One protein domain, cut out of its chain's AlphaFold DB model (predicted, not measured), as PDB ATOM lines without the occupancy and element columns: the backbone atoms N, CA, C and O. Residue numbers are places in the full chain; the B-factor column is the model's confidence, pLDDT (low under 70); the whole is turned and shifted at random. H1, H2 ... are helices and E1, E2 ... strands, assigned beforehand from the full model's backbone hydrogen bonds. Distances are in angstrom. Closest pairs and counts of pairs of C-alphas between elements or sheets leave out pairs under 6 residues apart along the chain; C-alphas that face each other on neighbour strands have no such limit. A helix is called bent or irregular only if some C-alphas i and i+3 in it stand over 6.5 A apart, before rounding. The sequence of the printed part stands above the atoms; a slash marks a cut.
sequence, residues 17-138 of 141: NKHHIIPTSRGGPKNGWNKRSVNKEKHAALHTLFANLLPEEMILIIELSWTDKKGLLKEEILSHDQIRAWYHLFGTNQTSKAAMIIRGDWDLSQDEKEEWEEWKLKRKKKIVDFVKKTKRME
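This is residues 17 to 138 of the 141 residues of an uncharacterized protein of Candidatus Azambacteria bacterium RIFCSPHIGHO2_02_46_12 (UniProt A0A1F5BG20). Three helices, H4, H2 and H5b, lie side by side in a row with H2 in the middle, and a steeply crossed pair, H1 and H3, forms a second part of the body. The other arm of the bent last helix, H5a, stands across one end of the row without touching another helix and makes a corner with H5b, while a small hairpin of E1 and E2, with a long loop, lies near H1. The printed part has 122 residues with two named strands and five named helices, in the order E1, E2, H1, H2, H3, H4, H5; the sheet, E1 - E2, is antiparallel and the class is mostly helix. The whole is compact, with a radius of gyration of the C-alphas of 14.5 A and spans of 39 by 35 by 24 A.

E1, residues 18 to 20, begins with C-alpha 18 at (24.791, 18.569, 128.554), and E2 is residues 35 to 37. H1, residues 40 to 50, is 15.3 A long, from C-alpha 40 at (32.201, 13.873, 130.665). H2, residues 55 to 66, measures 15.1 A; H3, residues 80 to 90, 15.4 A; and H4, residues 96 to 104, 13.2 A. H4 is irregular, but only just: C-alphas 96 and 99 are 6.51 A apart. H5, residues 110 to 138, was assigned as one helix by its hydrogen bonds but is bent, with C-alphas 122 and 125 8.1 A apart. Its arms are H5a, residues 110 to 122, 18.7 A, and H5b, residues 125 to 138, 20.2 A, ending with C-alpha 138 at (45.021, 29.833, 104.954).

E1 and E2 form an antiparallel hairpin, with N 19 and O 36 2.8 A apart and N 36 and O 19 2.9 A apart, within hydrogen-bond range. The closest C-alphas of E1 and H1 are those of His 19 and His 43, 6.4 A apart. H1 and H3 touch, closest at the C-alphas of Ala 45 and Ala 85, 4.6 A, at a steep tilt of 64 degrees, opposite ways. H2 touches H4, closest at the C-alphas of Ile 59 and Ala 99, 5.8 A, at a shallow tilt of 11 degrees, opposite ways. H2 also touches H5b, closest at the C-alphas of Leu 64 and Glu 138, 6.9 A, at a shallow tilt of 8 degrees, the same way. H3 and H4 only just touch, with 3 pairs of C-alphas within 8 A, the closest those of Phe 90 and Ala 98, 6.5 A. H5a is about perpendicular to H5b, at 74 degrees, and apart from H2 and H4. Every O i to N i+4 pair is within hydrogen-bond range in H1, H2, H3, H5a and H5b; in H4 it is 4 of 5.

The C-alphas farthest apart, those of Glu 76 and Asp 111, are 40.9 A apart. The printed part has no cut. The links E1 to E2 and H2 to H3 are long, with 14 and 13 residues. The mean pLDDT of the printed part is 86.6; residues 100, 104 and 105 are under 70.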
ATOM      1  N   ASN A  17      26.490  17.105 132.045       75.38
ATOM      2  CA  ASN A  17      27.005  16.434 130.864       75.38
ATOM      3  C   ASN A  17      26.248  16.861 129.592       75.38
ATOM      4  O   ASN A  17      26.313  16.209 128.559       75.38
ATOM      5  N   LYS A  18      25.504  17.969 129.667       84.50
ATOM      6  CA  LYS A  18      24.791  18.569 128.554       84.50
ATOM      7  C   LYS A  18      25.743  19.487 127.802       84.50
ATOM      8  O   LYS A  18      26.060  20.574 128.282       84.50
ATOM      9  N   HIS A  19      26.151  19.061 126.619       86.94
ATOM     10  CA  HIS A  19      26.857  19.904 125.669       86.94
ATOM     11  C   HIS A  19      25.847  20.670 124.813       86.94
ATOM     12  O   HIS A  19      24.798  20.129 124.450       86.94
ATOM     13  N   HIS A  20      26.151  21.933 124.502       89.25
ATOM     14  CA  HIS A  20      25.358  22.690 123.539       89.25
ATOM     15  C   HIS A  20      25.948  22.517 122.147       89.25
ATOM     16  O   HIS A  20      27.098  22.891 121.944       89.25
ATOM     17  N   ILE A  21      25.168  22.006 121.195       87.81
ATOM     18  CA  ILE A  21      25.623  21.814 119.808       87.81
ATOM     19  C   ILE A  21      26.101  23.149 119.226       87.81
ATOM     20  O   ILE A  21      27.181  23.262 118.652       87.81
ATOM     21  N   ILE A  22      25.290  24.179 119.443       87.69
ATOM     22  CA  ILE A  22      25.585  25.576 119.171       87.69
ATOM     23  C   ILE A  22      25.847  26.257 120.509       87.69
ATOM     24  O   ILE A  22      24.919  26.390 121.320       87.69
ATOM     25  N   PRO A  23      27.059  26.771 120.748       87.19
ATOM     26  CA  PRO A  23      27.362  27.499 121.966       87.19
ATOM     27  C   PRO A  23      26.400  28.673 122.176       87.19
ATOM     28  O   PRO A  23      26.108  29.456 121.268       87.19
ATOM     29  N   THR A  24      25.918  28.834 123.406       87.94
ATOM     30  CA  THR A  24      24.989  29.927 123.750       87.94
ATOM     31  C   THR A  24      25.622  31.306 123.542       87.94
ATOM     32  O   THR A  24      24.941  32.234 123.110       87.94
ATOM     33  N   SER A  25      26.942  31.418 123.729       86.75
ATOM     34  CA  SER A  25      27.750  32.604 123.404       86.75
ATOM     35  C   SER A  25      27.720  32.980 121.916       86.75
ATOM     36  O   SER A  25      28.027  34.114 121.553       86.75
ATOM     37  N   ARG A  26      27.315  32.052 121.043       85.00
ATOM     38  CA  ARG A  26      27.172  32.236 119.591       85.00
ATOM     39  C   ARG A  26      25.706  32.362 119.162       85.00
ATOM     40  O   ARG A  26      25.392  32.337 117.972       85.00
ATOM     41  N   GLY A  27      24.797  32.536 120.121       85.19
ATOM     42  CA  GLY A  27      23.363  32.656 119.873       85.19
ATOM     43  C   GLY A  27      22.666  31.318 119.633       85.19
ATOM     44  O   GLY A  27      21.612  31.301 118.994       85.19
ATOM     45  N   GLY A  28      23.251  30.214 120.108       86.38
ATOM     46  CA  GLY A  28      22.571  28.927 120.194       86.38
ATOM     47  C   GLY A  28      21.407  28.981 121.187       86.38
ATOM     48  O   GLY A  28      21.562  29.557 122.273       86.38
ATOM     49  N   PRO A  29      20.235  28.425 120.844       86.31
ATOM     50  CA  PRO A  29      19.092  28.432 121.745       86.31
ATOM     51  C   PRO A  29      19.340  27.532 122.960       86.31
ATOM     52  O   PRO A  29      20.155  26.613 122.943       86.31
ATOM     53  N   LYS A  30      18.649  27.809 124.067       87.44
ATOM     54  CA  LYS A  30      18.774  27.032 125.316       87.44
ATOM     55  C   LYS A  30      17.742  25.898 125.411       87.44
ATOM     56  O   LYS A  30      17.598  25.312 126.488       87.44
ATOM     57  N   ASN A  31      17.006  25.633 124.338       83.94
ATOM     58  CA  ASN A  31      15.963  24.612 124.273       83.94
ATOM     59  C   ASN A  31      16.562  23.202 124.089       83.94
ATOM     60  O   ASN A  31      17.782  23.022 124.110       83.94
ATOM     61  N   GLY A  32      15.681  22.200 124.023       82.12
ATOM     62  CA  GLY A  32      16.043  20.781 124.043       82.12
ATOM     63  C   GLY A  32      16.904  20.351 122.861       82.12
ATOM     64  O   GLY A  32      17.919  19.694 123.081       82.12
ATOM     65  N   TRP A  33      16.569  20.786 121.643       85.06
ATOM     66  CA  TRP A  33      17.277  20.341 120.440       85.06
ATOM     67  C   TRP A  33      18.754  20.718 120.433       85.06
ATOM     68  O   TRP A  33      19.598  19.960 119.969       85.06
ATOM     69  N   ASN A  34      19.096  21.870 121.012       88.31
ATOM     70  CA  ASN A  34      20.471  22.350 121.035       88.31
ATOM     71  C   ASN A  34      21.295  21.764 122.192       88.31
ATOM     72  O   ASN A  34      22.448  22.145 122.372       88.31
ATOM     73  N   LYS A  35      20.727  20.876 123.015       89.06
ATOM     74  CA  LYS A  35      21.400  20.263 124.166       89.06
ATOM     75  C   LYS A  35      21.464  18.756 123.991       89.06
ATOM     76  O   LYS A  35      20.440  18.110 123.787       89.06
ATOM     77  N   ARG A  36      22.655  18.186 124.167       85.31
ATOM     78  CA  ARG A  36      22.869  16.736 124.110       85.31
ATOM     79  C   ARG A  36      23.618  16.237 125.320       85.31
ATOM     80  O   ARG A  36      24.574  16.866 125.765       85.31
ATOM     81  N   SER A  37      23.148  15.120 125.865       84.81
ATOM     82  CA  SER A  37      23.857  14.427 126.930       84.81
ATOM     83  C   SER A  37      25.037  13.694 126.310       84.81
ATOM     84  O   SER A  37      24.855  12.751 125.549       84.81
ATOM     85  N   VAL A  38      26.240  14.139 126.632       84.25
ATOM     86  CA  VAL A  38      27.503  13.518 126.239       84.25
ATOM     87  C   VAL A  38      28.221  13.069 127.505       84.25
ATOM     88  O   VAL A  38      28.070  13.689 128.555       84.25
ATOM     89  N   ASN A  39      28.999  11.990 127.463       86.69
ATOM     90  CA  ASN A  39      29.808  11.645 128.635       86.69
ATOM     91  C   ASN A  39      30.831  12.767 128.937       86.69
ATOM     92  O   ASN A  39      31.111  13.636 128.103       86.69
ATOM     93  N   LYS A  40      31.352  12.782 130.166       88.19
ATOM     94  CA  LYS A  40      32.201  13.873 130.665       88.19
ATOM     95  C   LYS A  40      33.488  14.003 129.847       88.19
ATOM     96  O   LYS A  40      33.962  15.111 129.606       88.19
ATOM     97  N   GLU A  41      34.026  12.876 129.410       89.00
ATOM     98  CA  GLU A  41      35.272  12.763 128.664       89.00
ATOM     99  C   GLU A  41      35.114  13.322 127.244       89.00
ATOM    100  O   GLU A  41      35.891  14.191 126.846       89.00
ATOM    101  N   LYS A  42      34.046  12.945 126.521       87.75
ATOM    102  CA  LYS A  42      33.709  13.536 125.216       87.75
ATOM    103  C   LYS A  42      33.430  15.029 125.342       87.75
ATOM    104  O   LYS A  42      33.883  15.796 124.500       87.75
ATOM    105  N   HIS A  43      32.729  15.458 126.392       89.44
ATOM    106  CA  HIS A  43      32.470  16.880 126.637       89.44
ATOM    107  C   HIS A  43      33.777  17.675 126.773       89.44
ATOM    108  O   HIS A  43      33.961  18.704 126.123       89.44
ATOM    109  N   ALA A  44      34.708  17.177 127.591       90.69
ATOM    110  CA  ALA A  44      36.011  17.800 127.777       90.69
ATOM    111  C   ALA A  44      36.833  17.798 126.478       90.69
ATOM    112  O   ALA A  44      37.436  18.817 126.137       90.69
ATOM    113  N   ALA A  45      36.816  16.698 125.721       92.06
ATOM    114  CA  ALA A  45      37.524  16.592 124.448       92.06
ATOM    115  C   ALA A  45      36.975  17.569 123.393       92.06
ATOM    116  O   ALA A  45      37.752  18.264 122.739       92.06
ATOM    117  N   LEU A  46      35.647  17.701 123.284       90.06
ATOM    118  CA  LEU A  46      34.999  18.670 122.393       90.06
ATOM    119  C   LEU A  46      35.425  20.104 122.722       90.06
ATOM    120  O   LEU A  46      35.789  20.857 121.820       90.06
ATOM    121  N   HIS A  47      35.453  20.478 124.003       91.88
ATOM    122  CA  HIS A  47      35.914  21.809 124.404       91.88
ATOM    123  C   HIS A  47      37.416  22.018 124.212       91.88
ATOM    124  O   HIS A  47      37.821  23.121 123.850       91.88
ATOM    125  N   THR A  48      38.226  20.976 124.402       94.31
ATOM    126  CA  THR A  48      39.678  21.025 124.172       94.31
ATOM    127  C   THR A  48      39.995  21.303 122.703       94.31
ATOM    128  O   THR A  48      40.878  22.105 122.404       94.31
ATOM    129  N   LEU A  49      39.265  20.677 121.775       93.12
ATOM    130  CA  LEU A  49      39.484  20.878 120.343       93.12
ATOM    131  C   LEU A  49      38.828  22.152 119.820       93.12
ATOM    132  O   LEU A  49      39.444  22.913 119.078       93.12
ATOM    133  N   PHE A  50      37.566  22.366 120.175       91.50
ATOM    134  CA  PHE A  50      36.704  23.272 119.428       91.50
ATOM    135  C   PHE A  50      36.171  24.435 120.252       91.50
ATOM    136  O   PHE A  50      35.550  25.330 119.686       91.50
ATOM    137  N   ALA A  51      36.412  24.468 121.565       89.69
ATOM    138  CA  ALA A  51      35.966  25.529 122.464       89.69
ATOM    139  C   ALA A  51      34.491  25.935 122.246       89.69
ATOM    140  O   ALA A  51      33.593  25.239 122.715       89.69
ATOM    141  N   ASN A  52      34.259  27.060 121.554       89.12
ATOM    142  CA  ASN A  52      32.945  27.625 121.224       89.12
ATOM    143  C   ASN A  52      32.712  27.770 119.704       89.12
ATOM    144  O   ASN A  52      31.984  28.670 119.272       89.12
ATOM    145  N   LEU A  53      33.355  26.937 118.890       88.19
ATOM    146  CA  LEU A  53      33.108  26.887 117.452       88.19
ATOM    147  C   LEU A  53      31.721  26.309 117.152       88.19
ATOM    148  O   LEU A  53      31.198  25.478 117.894       88.19
ATOM    149  N   LEU A  54      31.131  26.747 116.043       88.44
ATOM    150  CA  LEU A  54      29.971  26.092 115.438       88.44
ATOM    151  C   LEU A  54      30.413  24.812 114.712       88.44
ATOM    152  O   LEU A  54      31.538  24.784 114.211       88.44
ATOM    153  N   PRO A  55      29.550  23.793 114.552       86.81
ATOM    154  CA  PRO A  55      29.902  22.571 113.825       86.81
ATOM    155  C   PRO A  55      30.506  22.803 112.432       86.81
ATOM    156  O   PRO A  55      31.474  22.147 112.059       86.81
ATOM    157  N   GLU A  56      30.004  23.773 111.667       83.31
ATOM    158  CA  GLU A  56      30.577  24.130 110.363       83.31
ATOM    159  C   GLU A  56      31.981  24.736 110.486       83.31
ATOM    160  O   GLU A  56      32.844  24.478 109.650       83.31
ATOM    161  N   GLU A  57      32.220  25.531 111.530       86.56
ATOM    162  CA  GLU A  57      33.529  26.124 111.807       86.56
ATOM    163  C   GLU A  57      34.535  25.048 112.242       86.56
ATOM    164  O   GLU A  57      35.691  25.098 111.823       86.56
ATOM    165  N   MET A  58      34.088  24.048 113.015       90.06
ATOM    166  CA  MET A  58      34.896  22.877 113.380       90.06
ATOM    167  C   MET A  58      35.363  22.136 112.127       90.06
ATOM    168  O   MET A  58      36.558  21.923 111.951       90.06
ATOM    169  N   ILE A  59      34.431  21.801 111.228       88.69
ATOM    170  CA  ILE A  59      34.732  21.086 109.978       88.69
ATOM    171  C   ILE A  59      35.735  21.875 109.132       88.69
ATOM    172  O   ILE A  59      36.721  21.311 108.669       88.69
ATOM    173  N   LEU A  60      35.536  23.185 108.987       87.25
ATOM    174  CA  LEU A  60      36.440  24.026 108.203       87.25
ATOM    175  C   LEU A  60      37.848  24.100 108.786       87.25
ATOM    176  O   LEU A  60      38.809  24.053 108.027       87.25
ATOM    177  N   ILE A  61      37.990  24.230 110.106       88.69
ATOM    178  CA  ILE A  61      39.314  24.253 110.743       88.69
ATOM    179  C   ILE A  61      40.029  22.918 110.547       88.69
ATOM    180  O   ILE A  61      41.223  22.902 110.246       88.69
ATOM    181  N   ILE A  62      39.296  21.809 110.653       91.31
ATOM    182  CA  ILE A  62      39.847  20.482 110.394       91.31
ATOM    183  C   ILE A  62      40.340  20.396 108.951       91.31
ATOM    184  O   ILE A  62      41.509  20.089 108.734       91.31
ATOM    185  N   GLU A  63      39.487  20.708 107.975       88.44
ATOM    186  CA  GLU A  63      39.794  20.576 106.545       88.44
ATOM    187  C   GLU A  63      40.905  21.521 106.078       88.44
ATOM    188  O   GLU A  63      41.781  21.112 105.321       88.44
ATOM    189  N   LEU A  64      40.873  22.783 106.510       86.44
ATOM    190  CA  LEU A  64      41.784  23.811 106.006       86.44
ATOM    191  C   LEU A  64      43.102  23.832 106.767       86.44
ATOM    192  O   LEU A  64      44.155  24.000 106.162       86.44
ATOM    193  N   SER A  65      43.053  23.680 108.089       86.62
ATOM    194  CA  SER A  65      44.215  23.946 108.929       86.62
ATOM    195  C   SER A  65      44.812  22.687 109.527       86.62
ATOM    196  O   SER A  65      46.030  22.648 109.651       86.62
ATOM    197  N   TRP A  66      44.027  21.669 109.891       91.75
ATOM    198  CA  TRP A  66      44.540  20.486 110.607       91.75
ATOM    199  C   TRP A  66      44.719  19.246 109.735       91.75
ATOM    200  O   TRP A  66      45.267  18.259 110.207       91.75
ATOM    201  N   THR A  67      44.307  19.299 108.471       92.88
ATOM    202  CA  THR A  67      44.423  18.185 107.525       92.88
ATOM    203  C   THR A  67      45.584  18.419 106.558       92.88
ATOM    204  O   THR A  67      45.820  19.544 106.106       92.88
ATOM    205  N   ASP A  68      46.342  17.369 106.256       91.38
ATOM    206  CA  ASP A  68      47.365  17.372 105.213       91.38
ATOM    207  C   ASP A  68      46.788  17.000 103.830       91.38
ATOM    208  O   ASP A  68      45.610  16.679 103.669       91.38
ATOM    209  N   LYS A  69      47.627  16.992 102.788       87.94
ATOM    210  CA  LYS A  69      47.190  16.627 101.425       87.94
ATOM    211  C   LYS A  69      46.721  15.169 101.289       87.94
ATOM    212  O   LYS A  69      46.144  14.823 100.262       87.94
ATOM    213  N   LYS A  70      46.996  14.315 102.278       90.06
ATOM    214  CA  LYS A  70      46.622  12.896 102.313       90.06
ATOM    215  C   LYS A  70      45.356  12.644 103.140       90.06
ATOM    216  O   LYS A  70      44.909  11.501 103.189       90.06
ATOM    217  N   GLY A  71      44.764  13.673 103.755       89.56
ATOM    218  CA  GLY A  71      43.596  13.515 104.626       89.56
ATOM    219  C   GLY A  71      43.942  13.125 106.068       89.56
ATOM    220  O   GLY A  71      43.059  12.692 106.811       89.56
ATOM    221  N   LEU A  72      45.210  13.259 106.461       92.75
ATOM    222  CA  LEU A  72      45.707  12.936 107.794       92.75
ATOM    223  C   LEU A  72      45.784  14.183 108.669       92.75
ATOM    224  O   LEU A  72      45.999  15.297 108.188       92.75
ATOM    225  N   LEU A  73      45.636  13.973 109.972       94.75
ATOM    226  CA  LEU A  73      45.844  15.000 110.978       94.75
ATOM    227  C   LEU A  73      47.315  15.443 110.999       94.75
ATOM    228  O   LEU A  73      48.214  14.621 111.167       94.75
ATOM    229  N   LYS A  74      47.546  16.751 110.885       94.12
ATOM    230  CA  LYS A  74      48.841  17.408 111.097       94.12
ATOM    231  C   LYS A  74      49.094  17.574 112.593       94.12
ATOM    232  O   LYS A  74      48.803  18.618 113.175       94.12
ATOM    233  N   GLU A  75      49.555  16.517 113.246       93.81
ATOM    234  CA  GLU A  75      49.800  16.519 114.692       93.81
ATOM    235  C   GLU A  75      50.839  17.565 115.121       93.81
ATOM    236  O   GLU A  75      50.745  18.111 116.215       93.81
ATOM    237  N   GLU A  76      51.780  17.916 114.247       93.19
ATOM    238  CA  GLU A  76      52.870  18.853 114.525       93.19
ATOM    239  C   GLU A  76      52.415  20.289 114.826       93.19
ATOM    240  O   GLU A  76      53.164  21.059 115.425       93.19
ATOM    241  N   ILE A  77      51.192  20.659 114.433       91.75
ATOM    242  CA  ILE A  77      50.614  21.980 114.721       91.75
ATOM    243  C   ILE A  77      49.645  21.969 115.910       91.75
ATOM    244  O   ILE A  77      49.080  23.011 116.252       91.75
ATOM    245  N   LEU A  78      49.414  20.803 116.514       92.88
ATOM    246  CA  LEU A  78      48.493  20.619 117.629       92.88
ATOM    247  C   LEU A  78      49.261  20.399 118.931       92.88
ATOM    248  O   LEU A  78      50.342  19.819 118.973       92.88
ATOM    249  N   SER A  79      48.674  20.851 120.033       95.19
ATOM    250  CA  SER A  79      49.179  20.508 121.363       95.19
ATOM    251  C   SER A  79      48.942  19.026 121.684       95.19
ATOM    252  O   SER A  79      48.020  18.397 121.160       95.19
ATOM    253  N   HIS A  80      49.719  18.478 122.623       95.25
ATOM    254  CA  HIS A  80      49.543  17.100 123.102       95.25
ATOM    255  C   HIS A  80      48.113  16.815 123.596       95.25
ATOM    256  O   HIS A  80      47.579  15.730 123.355       95.25
ATOM    257  N   ASP A  81      47.471  17.784 124.253       95.81
ATOM    258  CA  ASP A  81      46.099  17.634 124.746       95.81
ATOM    259  C   ASP A  81      45.080  17.602 123.605       95.81
ATOM    260  O   ASP A  81      44.138  16.810 123.642       95.81
ATOM    261  N   GLN A  82      45.293  18.397 122.553       95.62
ATOM    262  CA  GLN A  82      44.458  18.353 121.352       95.62
ATOM    263  C   GLN A  82      44.606  17.019 120.618       95.62
ATOM    264  O   GLN A  82      43.600  16.430 120.237       95.62
ATOM    265  N   ILE A  83      45.823  16.490 120.484       95.38
ATOM    266  CA  ILE A  83      46.046  15.174 119.866       95.38
ATOM    267  C   ILE A  83      45.310  14.085 120.662       95.38
ATOM    268  O   ILE A  83      44.552  13.297 120.098       95.38
ATOM    269  N   ARG A  84      45.437  14.075 121.996       95.31
ATOM    270  CA  ARG A  84      44.707  13.123 122.855       95.31
ATOM    271  C   ARG A  84      43.190  13.254 122.717       95.31
ATOM    272  O   ARG A  84      42.506  12.242 122.581       95.31
ATOM    273  N   ALA A  85      42.667  14.478 122.732       94.94
ATOM    274  CA  ALA A  85      41.241  14.741 122.558       94.94
ATOM    275  C   ALA A  85      40.735  14.285 121.180       94.94
ATOM    276  O   ALA A  85      39.653  13.705 121.081       94.94
ATOM    277  N   TRP A  86      41.534  14.485 120.129       94.69
ATOM    278  CA  TRP A  86      41.238  14.017 118.780       94.69
ATOM    279  C   TRP A  86      41.081  12.497 118.733       94.69
ATOM    280  O   TRP A  86      40.039  11.991 118.316       94.69
ATOM    281  N   TYR A  87      42.081  11.757 119.218       93.38
ATOM    282  CA  TYR A  87      42.016  10.297 119.247       93.38
ATOM    283  C   TYR A  87      40.893   9.779 120.144       93.38
ATOM    284  O   TYR A  87      40.278   8.769 119.817       93.38
ATOM    285  N   HIS A  88      40.572  10.484 121.230       91.50
ATOM    286  CA  HIS A  88      39.441  10.135 122.085       91.50
ATOM    287  C   HIS A  88      38.089  10.251 121.362       91.50
ATOM    288  O   HIS A  88      37.220   9.403 121.553       91.50
ATOM    289  N   LEU A  89      37.900  11.281 120.530       89.19
ATOM    290  CA  LEU A  89      36.642  11.503 119.809       89.19
ATOM    291  C   LEU A  89      36.525  10.669 118.532       89.19
ATOM    292  O   LEU A  89      35.457  10.134 118.247       89.19
ATOM    293  N   PHE A  90      37.604  10.574 117.755       89.12
ATOM    294  CA  PHE A  90      37.555  10.039 116.393       89.12
ATOM    295  C   PHE A  90      38.246   8.678 116.243       89.12
ATOM    296  O   PHE A  90      37.997   7.971 115.267       89.12
ATOM    297  N   GLY A  91      39.107   8.289 117.191       90.06
ATOM    298  CA  GLY A  91      39.779   6.982 117.209       90.06
ATOM    299  C   GLY A  91      40.804   6.759 116.092       90.06
ATOM    300  O   GLY A  91      41.261   5.638 115.891       90.06
ATOM    301  N   THR A  92      41.149   7.788 115.318       89.00
ATOM    302  CA  THR A  92      42.054   7.686 114.164       89.00
ATOM    303  C   THR A  92      42.617   9.053 113.803       89.00
ATOM    304  O   THR A  92      41.984  10.052 114.112       89.00
ATOM    305  N   ASN A  93      43.748   9.113 113.099       88.56
ATOM    306  CA  ASN A  93      44.277  10.349 112.509       88.56
ATOM    307  C   ASN A  93      43.624  10.719 111.163       88.56
ATOM    308  O   ASN A  93      43.928  11.773 110.616       88.56
ATOM    309  N   GLN A  94      42.732   9.884 110.626       89.12
ATOM    310  CA  GLN A  94      41.999  10.193 109.398       89.12
ATOM    311  C   GLN A  94      40.928  11.258 109.652       89.12
ATOM    312  O   GLN A  94      39.979  11.029 110.407       89.12
ATOM    313  N   THR A  95      41.035  12.410 108.988       87.69
ATOM    314  CA  THR A  95      40.152  13.560 109.252       87.69
ATOM    315  C   THR A  95      38.799  13.463 108.551       87.69
ATOM    316  O   THR A  95      37.825  14.061 109.009       87.69
ATOM    317  N   SER A  96      38.682  12.622 107.519       81.62
ATOM    318  CA  SER A  96      37.432  12.381 106.778       81.62
ATOM    319  C   SER A  96      36.269  11.909 107.661       81.62
ATOM    320  O   SER A  96      35.108  12.199 107.368       81.62
ATOM    321  N   LYS A  97      36.554  11.236 108.785       76.00
ATOM    322  CA  LYS A  97      35.533  10.778 109.741       76.00
ATOM    323  C   LYS A  97      34.989  11.894 110.634       76.00
ATOM    324  O   LYS A  97      33.876  11.772 111.145       76.00
ATOM    325  N   ALA A  98      35.734  12.985 110.812       82.38
ATOM    326  CA  ALA A  98      35.382  14.020 111.775       82.38
ATOM    327  C   ALA A  98      34.092  14.750 111.391       82.38
ATOM    328  O   ALA A  98      33.248  14.967 112.251       82.38
ATOM    329  N   ALA A  99      33.873  15.056 110.109       75.88
ATOM    330  CA  ALA A  99      32.645  15.723 109.666       75.88
ATOM    331  C   ALA A  99      31.389  14.864 109.883       75.88
ATOM    332  O   ALA A  99      30.339  15.393 110.249       75.88
ATOM    333  N   MET A 100      31.491  13.544 109.687       69.81
ATOM    334  CA  MET A 100      30.387  12.618 109.954       69.81
ATOM    335  C   MET A 100      30.070  12.551 111.441       69.81
ATOM    336  O   MET A 100      28.905  12.613 111.799       69.81
ATOM    337  N   ILE A 101      31.088  12.480 112.297       74.75
ATOM    338  CA  ILE A 101      30.909  12.438 113.752       74.75
ATOM    339  C   ILE A 101      30.386  13.785 114.255       74.75
ATOM    340  O   ILE A 101      29.378  13.830 114.938       74.75
ATOM    341  N   ILE A 102      30.956  14.909 113.819       80.81
ATOM    342  CA  ILE A 102      30.481  16.251 114.187       80.81
ATOM    343  C   ILE A 102      29.037  16.494 113.735       80.81
ATOM    344  O   ILE A 102      28.341  17.269 114.372       80.81
ATOM    345  N   ARG A 103      28.558  15.882 112.648       70.44
ATOM    346  CA  ARG A 103      27.155  16.024 112.214       70.44
ATOM    347  C   ARG A 103      26.237  14.936 112.778       70.44
ATOM    348  O   ARG A 103      25.051  15.191 112.958       70.44
ATOM    349  N   GLY A 104      26.773  13.745 113.026       64.75
ATOM    350  CA  GLY A 104      26.048  12.533 113.403       64.75
ATOM    351  C   GLY A 104      25.973  12.278 114.908       64.75
ATOM    352  O   GLY A 104      24.969  11.737 115.355       64.75
ATOM    353  N   ASP A 105      26.947  12.731 115.706       67.06
ATOM    354  CA  ASP A 105      26.943  12.568 117.175       67.06
ATOM    355  C   ASP A 105      25.817  13.362 117.854       67.06
ATOM    356  O   ASP A 105      25.549  13.173 119.041       67.06
ATOM    357  N   TRP A 106      25.147  14.257 117.126       74.00
ATOM    358  CA  TRP A 106      24.035  15.018 117.681       74.00
ATOM    359  C   TRP A 106      22.690  14.304 117.607       74.00
ATOM    360  O   TRP A 106      21.772  14.785 118.265       74.00
ATOM    361  N   ASP A 107      22.568  13.209 116.845       76.19
ATOM    362  CA  ASP A 107      21.349  12.386 116.726       76.19
ATOM    363  C   ASP A 107      20.054  13.227 116.724       76.19
ATOM    364  O   ASP A 107      19.204  13.141 117.609       76.19
ATOM    365  N   LEU A 108      19.980  14.189 115.795       80.81
ATOM    366  CA  LEU A 108      18.835  15.093 115.684       80.81
ATOM    367  C   LEU A 108      17.642  14.352 115.058       80.81
ATOM    368  O   LEU A 108      17.793  13.718 114.004       80.81
ATOM    369  N   SER A 109      16.453  14.504 115.644       85.88
ATOM    370  CA  SER A 109      15.190  14.139 114.999       85.88
ATOM    371  C   SER A 109      14.965  14.971 113.727       85.88
ATOM    372  O   SER A 109      15.674  15.946 113.468       85.88
ATOM    373  N   GLN A 110      13.987  14.593 112.902       85.56
ATOM    374  CA  GLN A 110      13.671  15.355 111.691       85.56
ATOM    375  C   GLN A 110      13.265  16.805 112.019       85.56
ATOM    376  O   GLN A 110      13.837  17.730 111.447       85.56
ATOM    377  N   ASP A 111      12.388  17.002 113.003       87.62
ATOM    378  CA  ASP A 111      11.952  18.333 113.449       87.62
ATOM    379  C   ASP A 111      13.128  19.161 113.997       87.62
ATOM    380  O   ASP A 111      13.285  20.343 113.695       87.62
ATOM    381  N   GLU A 112      14.030  18.529 114.754       88.50
ATOM    382  CA  GLU A 112      15.216  19.202 115.293       88.50
ATOM    383  C   GLU A 112      16.212  19.596 114.191       88.50
ATOM    384  O   GLU A 112      16.886  20.624 114.301       88.50
ATOM    385  N   LYS A 113      16.302  18.810 113.109       85.88
ATOM    386  CA  LYS A 113      17.073  19.186 111.913       85.88
ATOM    387  C   LYS A 113      16.451  20.386 111.212       85.88
ATOM    388  O   LYS A 113      17.189  21.246 110.741       85.88
ATOM    389  N   GLU A 114      15.129  20.479 111.152       88.31
ATOM    390  CA  GLU A 114      14.455  21.641 110.569       88.31
ATOM    391  C   GLU A 114      14.716  22.907 111.394       88.31
ATOM    392  O   GLU A 114      15.119  23.928 110.832       88.31
ATOM    393  N   GLU A 115      14.627  22.825 112.726       88.19
ATOM    394  CA  GLU A 115      14.996  23.934 113.618       88.19
ATOM    395  C   GLU A 115      16.478  24.334 113.473       88.19
ATOM    396  O   GLU A 115      16.822  25.524 113.473       88.19
ATOM    397  N   TRP A 116      17.366  23.349 113.305       85.88
ATOM    398  CA  TRP A 116      18.783  23.565 113.013       85.88
ATOM    399  C   TRP A 116      18.986  24.335 111.700       85.88
ATOM    400  O   TRP A 116      19.704  25.342 111.662       85.88
ATOM    401  N   GLU A 117      18.350  23.889 110.615       85.19
ATOM    402  CA  GLU A 117      18.432  24.544 109.307       85.19
ATOM    403  C   GLU A 117      17.852  25.961 109.340       85.19
ATOM    404  O   GLU A 117      18.463  26.890 108.802       85.19
ATOM    405  N   GLU A 118      16.730  26.174 110.028       88.75
ATOM    406  CA  GLU A 118      16.139  27.500 110.188       88.75
ATOM    407  C   GLU A 118      17.086  28.443 110.953       88.75
ATOM    408  O   GLU A 118      17.306  29.598 110.558       88.75
ATOM    409  N   TRP A 119      17.715  27.947 112.026       88.50
ATOM    410  CA  TRP A 119      18.716  28.705 112.777       88.50
ATOM    411  C   TRP A 119      19.907  29.093 111.895       88.50
ATOM    412  O   TRP A 119      20.361  30.250 111.948       88.50
ATOM    413  N   LYS A 120      20.392  28.159 111.064       84.19
ATOM    414  CA  LYS A 120      21.483  28.407 110.112       84.19
ATOM    415  C   LYS A 120      21.083  29.422 109.061       84.19
ATOM    416  O   LYS A 120      21.867  30.328 108.786       84.19
ATOM    417  N   LEU A 121      19.878  29.331 108.504       86.69
ATOM    418  CA  LEU A 121      19.400  30.247 107.470       86.69
ATOM    419  C   LEU A 121      19.413  31.697 107.968       86.69
ATOM    420  O   LEU A 121      19.973  32.572 107.304       86.69
ATOM    421  N   LYS A 122      18.928  31.928 109.195       87.31
ATOM    422  CA  LYS A 122      18.949  33.245 109.865       87.31
ATOM    423  C   LYS A 122      20.363  33.813 110.048       87.31
ATOM    424  O   LYS A 122      20.534  35.018 110.215       87.31
ATOM    425  N   ARG A 123      21.394  32.963 110.028       84.56
ATOM    426  CA  ARG A 123      22.803  33.329 110.263       84.56
ATOM    427  C   ARG A 123      23.722  33.030 109.083       84.56
ATOM    428  O   ARG A 123      24.930  33.245 109.193       84.56
ATOM    429  N   LYS A 124      23.164  32.630 107.937       82.81
ATOM    430  CA  LYS A 124      23.895  32.168 106.752       82.81
ATOM    431  C   LYS A 124      24.996  33.136 106.342       82.81
ATOM    432  O   LYS A 124      26.120  32.712 106.107       82.81
ATOM    433  N   LYS A 125      24.704  34.442 106.332       85.00
ATOM    434  CA  LYS A 125      25.690  35.480 105.997       85.00
ATOM    435  C   LYS A 125      26.911  35.443 106.923       85.00
ATOM    436  O   LYS A 125      28.029  35.404 106.430       85.00
ATOM    437  N   LYS A 126      26.710  35.376 108.245       83.38
ATOM    438  CA  LYS A 126      27.813  35.330 109.223       83.38
ATOM    439  C   LYS A 126      28.661  34.070 109.068       83.38
ATOM    440  O   LYS A 126      29.882  34.162 109.128       83.38
ATOM    441  N   ILE A 127      28.019  32.923 108.837       79.12
ATOM    442  CA  ILE A 127      28.716  31.654 108.589       79.12
ATOM    443  C   ILE A 127      29.554  31.773 107.310       79.12
ATOM    444  O   ILE A 127      30.751  31.513 107.337       79.12
ATOM    445  N   VAL A 128      28.962  32.248 106.209       81.44
ATOM    446  CA  VAL A 128      29.664  32.449 104.929       81.44
ATOM    447  C   VAL A 128      30.845  33.412 105.073       81.44
ATOM    448  O   VAL A 128      31.923  33.132 104.549       81.44
ATOM    449  N   ASP A 129      30.672  34.522 105.787       85.88
ATOM    450  CA  ASP A 129      31.738  35.502 106.010       85.88
ATOM    451  C   ASP A 129      32.886  34.899 106.834       85.88
ATOM    452  O   ASP A 129      34.056  35.109 106.502       85.88
ATOM    453  N   PHE A 130      32.571  34.083 107.847       83.56
ATOM    454  CA  PHE A 130      33.568  33.317 108.594       83.56
ATOM    455  C   PHE A 130      34.329  32.342 107.687       83.56
ATOM    456  O   PHE A 130      35.562  32.336 107.702       83.56
ATOM    457  N   VAL A 131      33.623  31.565 106.856       78.88
ATOM    458  CA  VAL A 131      34.246  30.616 105.914       78.88
ATOM    459  C   VAL A 131      35.205  31.347 104.978       78.88
ATOM    460  O   VAL A 131      36.361  30.951 104.835       78.88
ATOM    461  N   LYS A 132      34.746  32.444 104.363       83.62
ATOM    462  CA  LYS A 132      35.551  33.247 103.434       83.62
ATOM    463  C   LYS A 132      36.787  33.821 104.111       83.62
ATOM    464  O   LYS A 132      37.870  33.775 103.535       83.62
ATOM    465  N   LYS A 133      36.636  34.364 105.324       85.50
ATOM    466  CA  LYS A 133      37.761  34.903 106.094       85.50
ATOM    467  C   LYS A 133      38.783  33.811 106.406       85.50
ATOM    468  O   LYS A 133      39.970  34.042 106.218       85.50
ATOM    469  N   THR A 134      38.323  32.642 106.839       81.31
ATOM    470  CA  THR A 134      39.189  31.516 107.214       81.31
ATOM    471  C   THR A 134      39.975  30.994 106.014       81.31
ATOM    472  O   THR A 134      41.193  30.896 106.098       81.31
ATOM    473  N   LYS A 135      39.319  30.794 104.861       79.56
ATOM    474  CA  LYS A 135      40.001  30.395 103.617       79.56
ATOM    475  C   LYS A 135      41.082  31.390 103.191       79.56
ATOM    476  O   LYS A 135      42.207  30.990 102.933       79.56
ATOM    477  N   ARG A 136      40.774  32.692 103.218       84.31
ATOM    478  CA  ARG A 136      41.748  33.746 102.877       84.31
ATOM    479  C   ARG A 136      42.958  33.785 103.808       84.31
ATOM    480  O   ARG A 136      44.012  34.249 103.393       84.31
ATOM    481  N   MET A 137      42.798  33.415 105.079       80.56
ATOM    482  CA  MET A 137      43.926  33.358 106.013       80.56
ATOM    483  C   MET A 137      44.827  32.160 105.720       80.56
ATOM    484  O   MET A 137      46.039  32.306 105.816       80.56
ATOM    485  N   GLU A 138      44.252  31.021 105.334       74.88
ATOM    486  CA  GLU A 138      45.021  29.833 104.954       74.88
ATOM    487  C   GLU A 138      45.765  30.037 103.625       74.88
ATOM    488  O   GLU A 138      46.939  29.720 103.536       74.88
TER     489      GLU A 138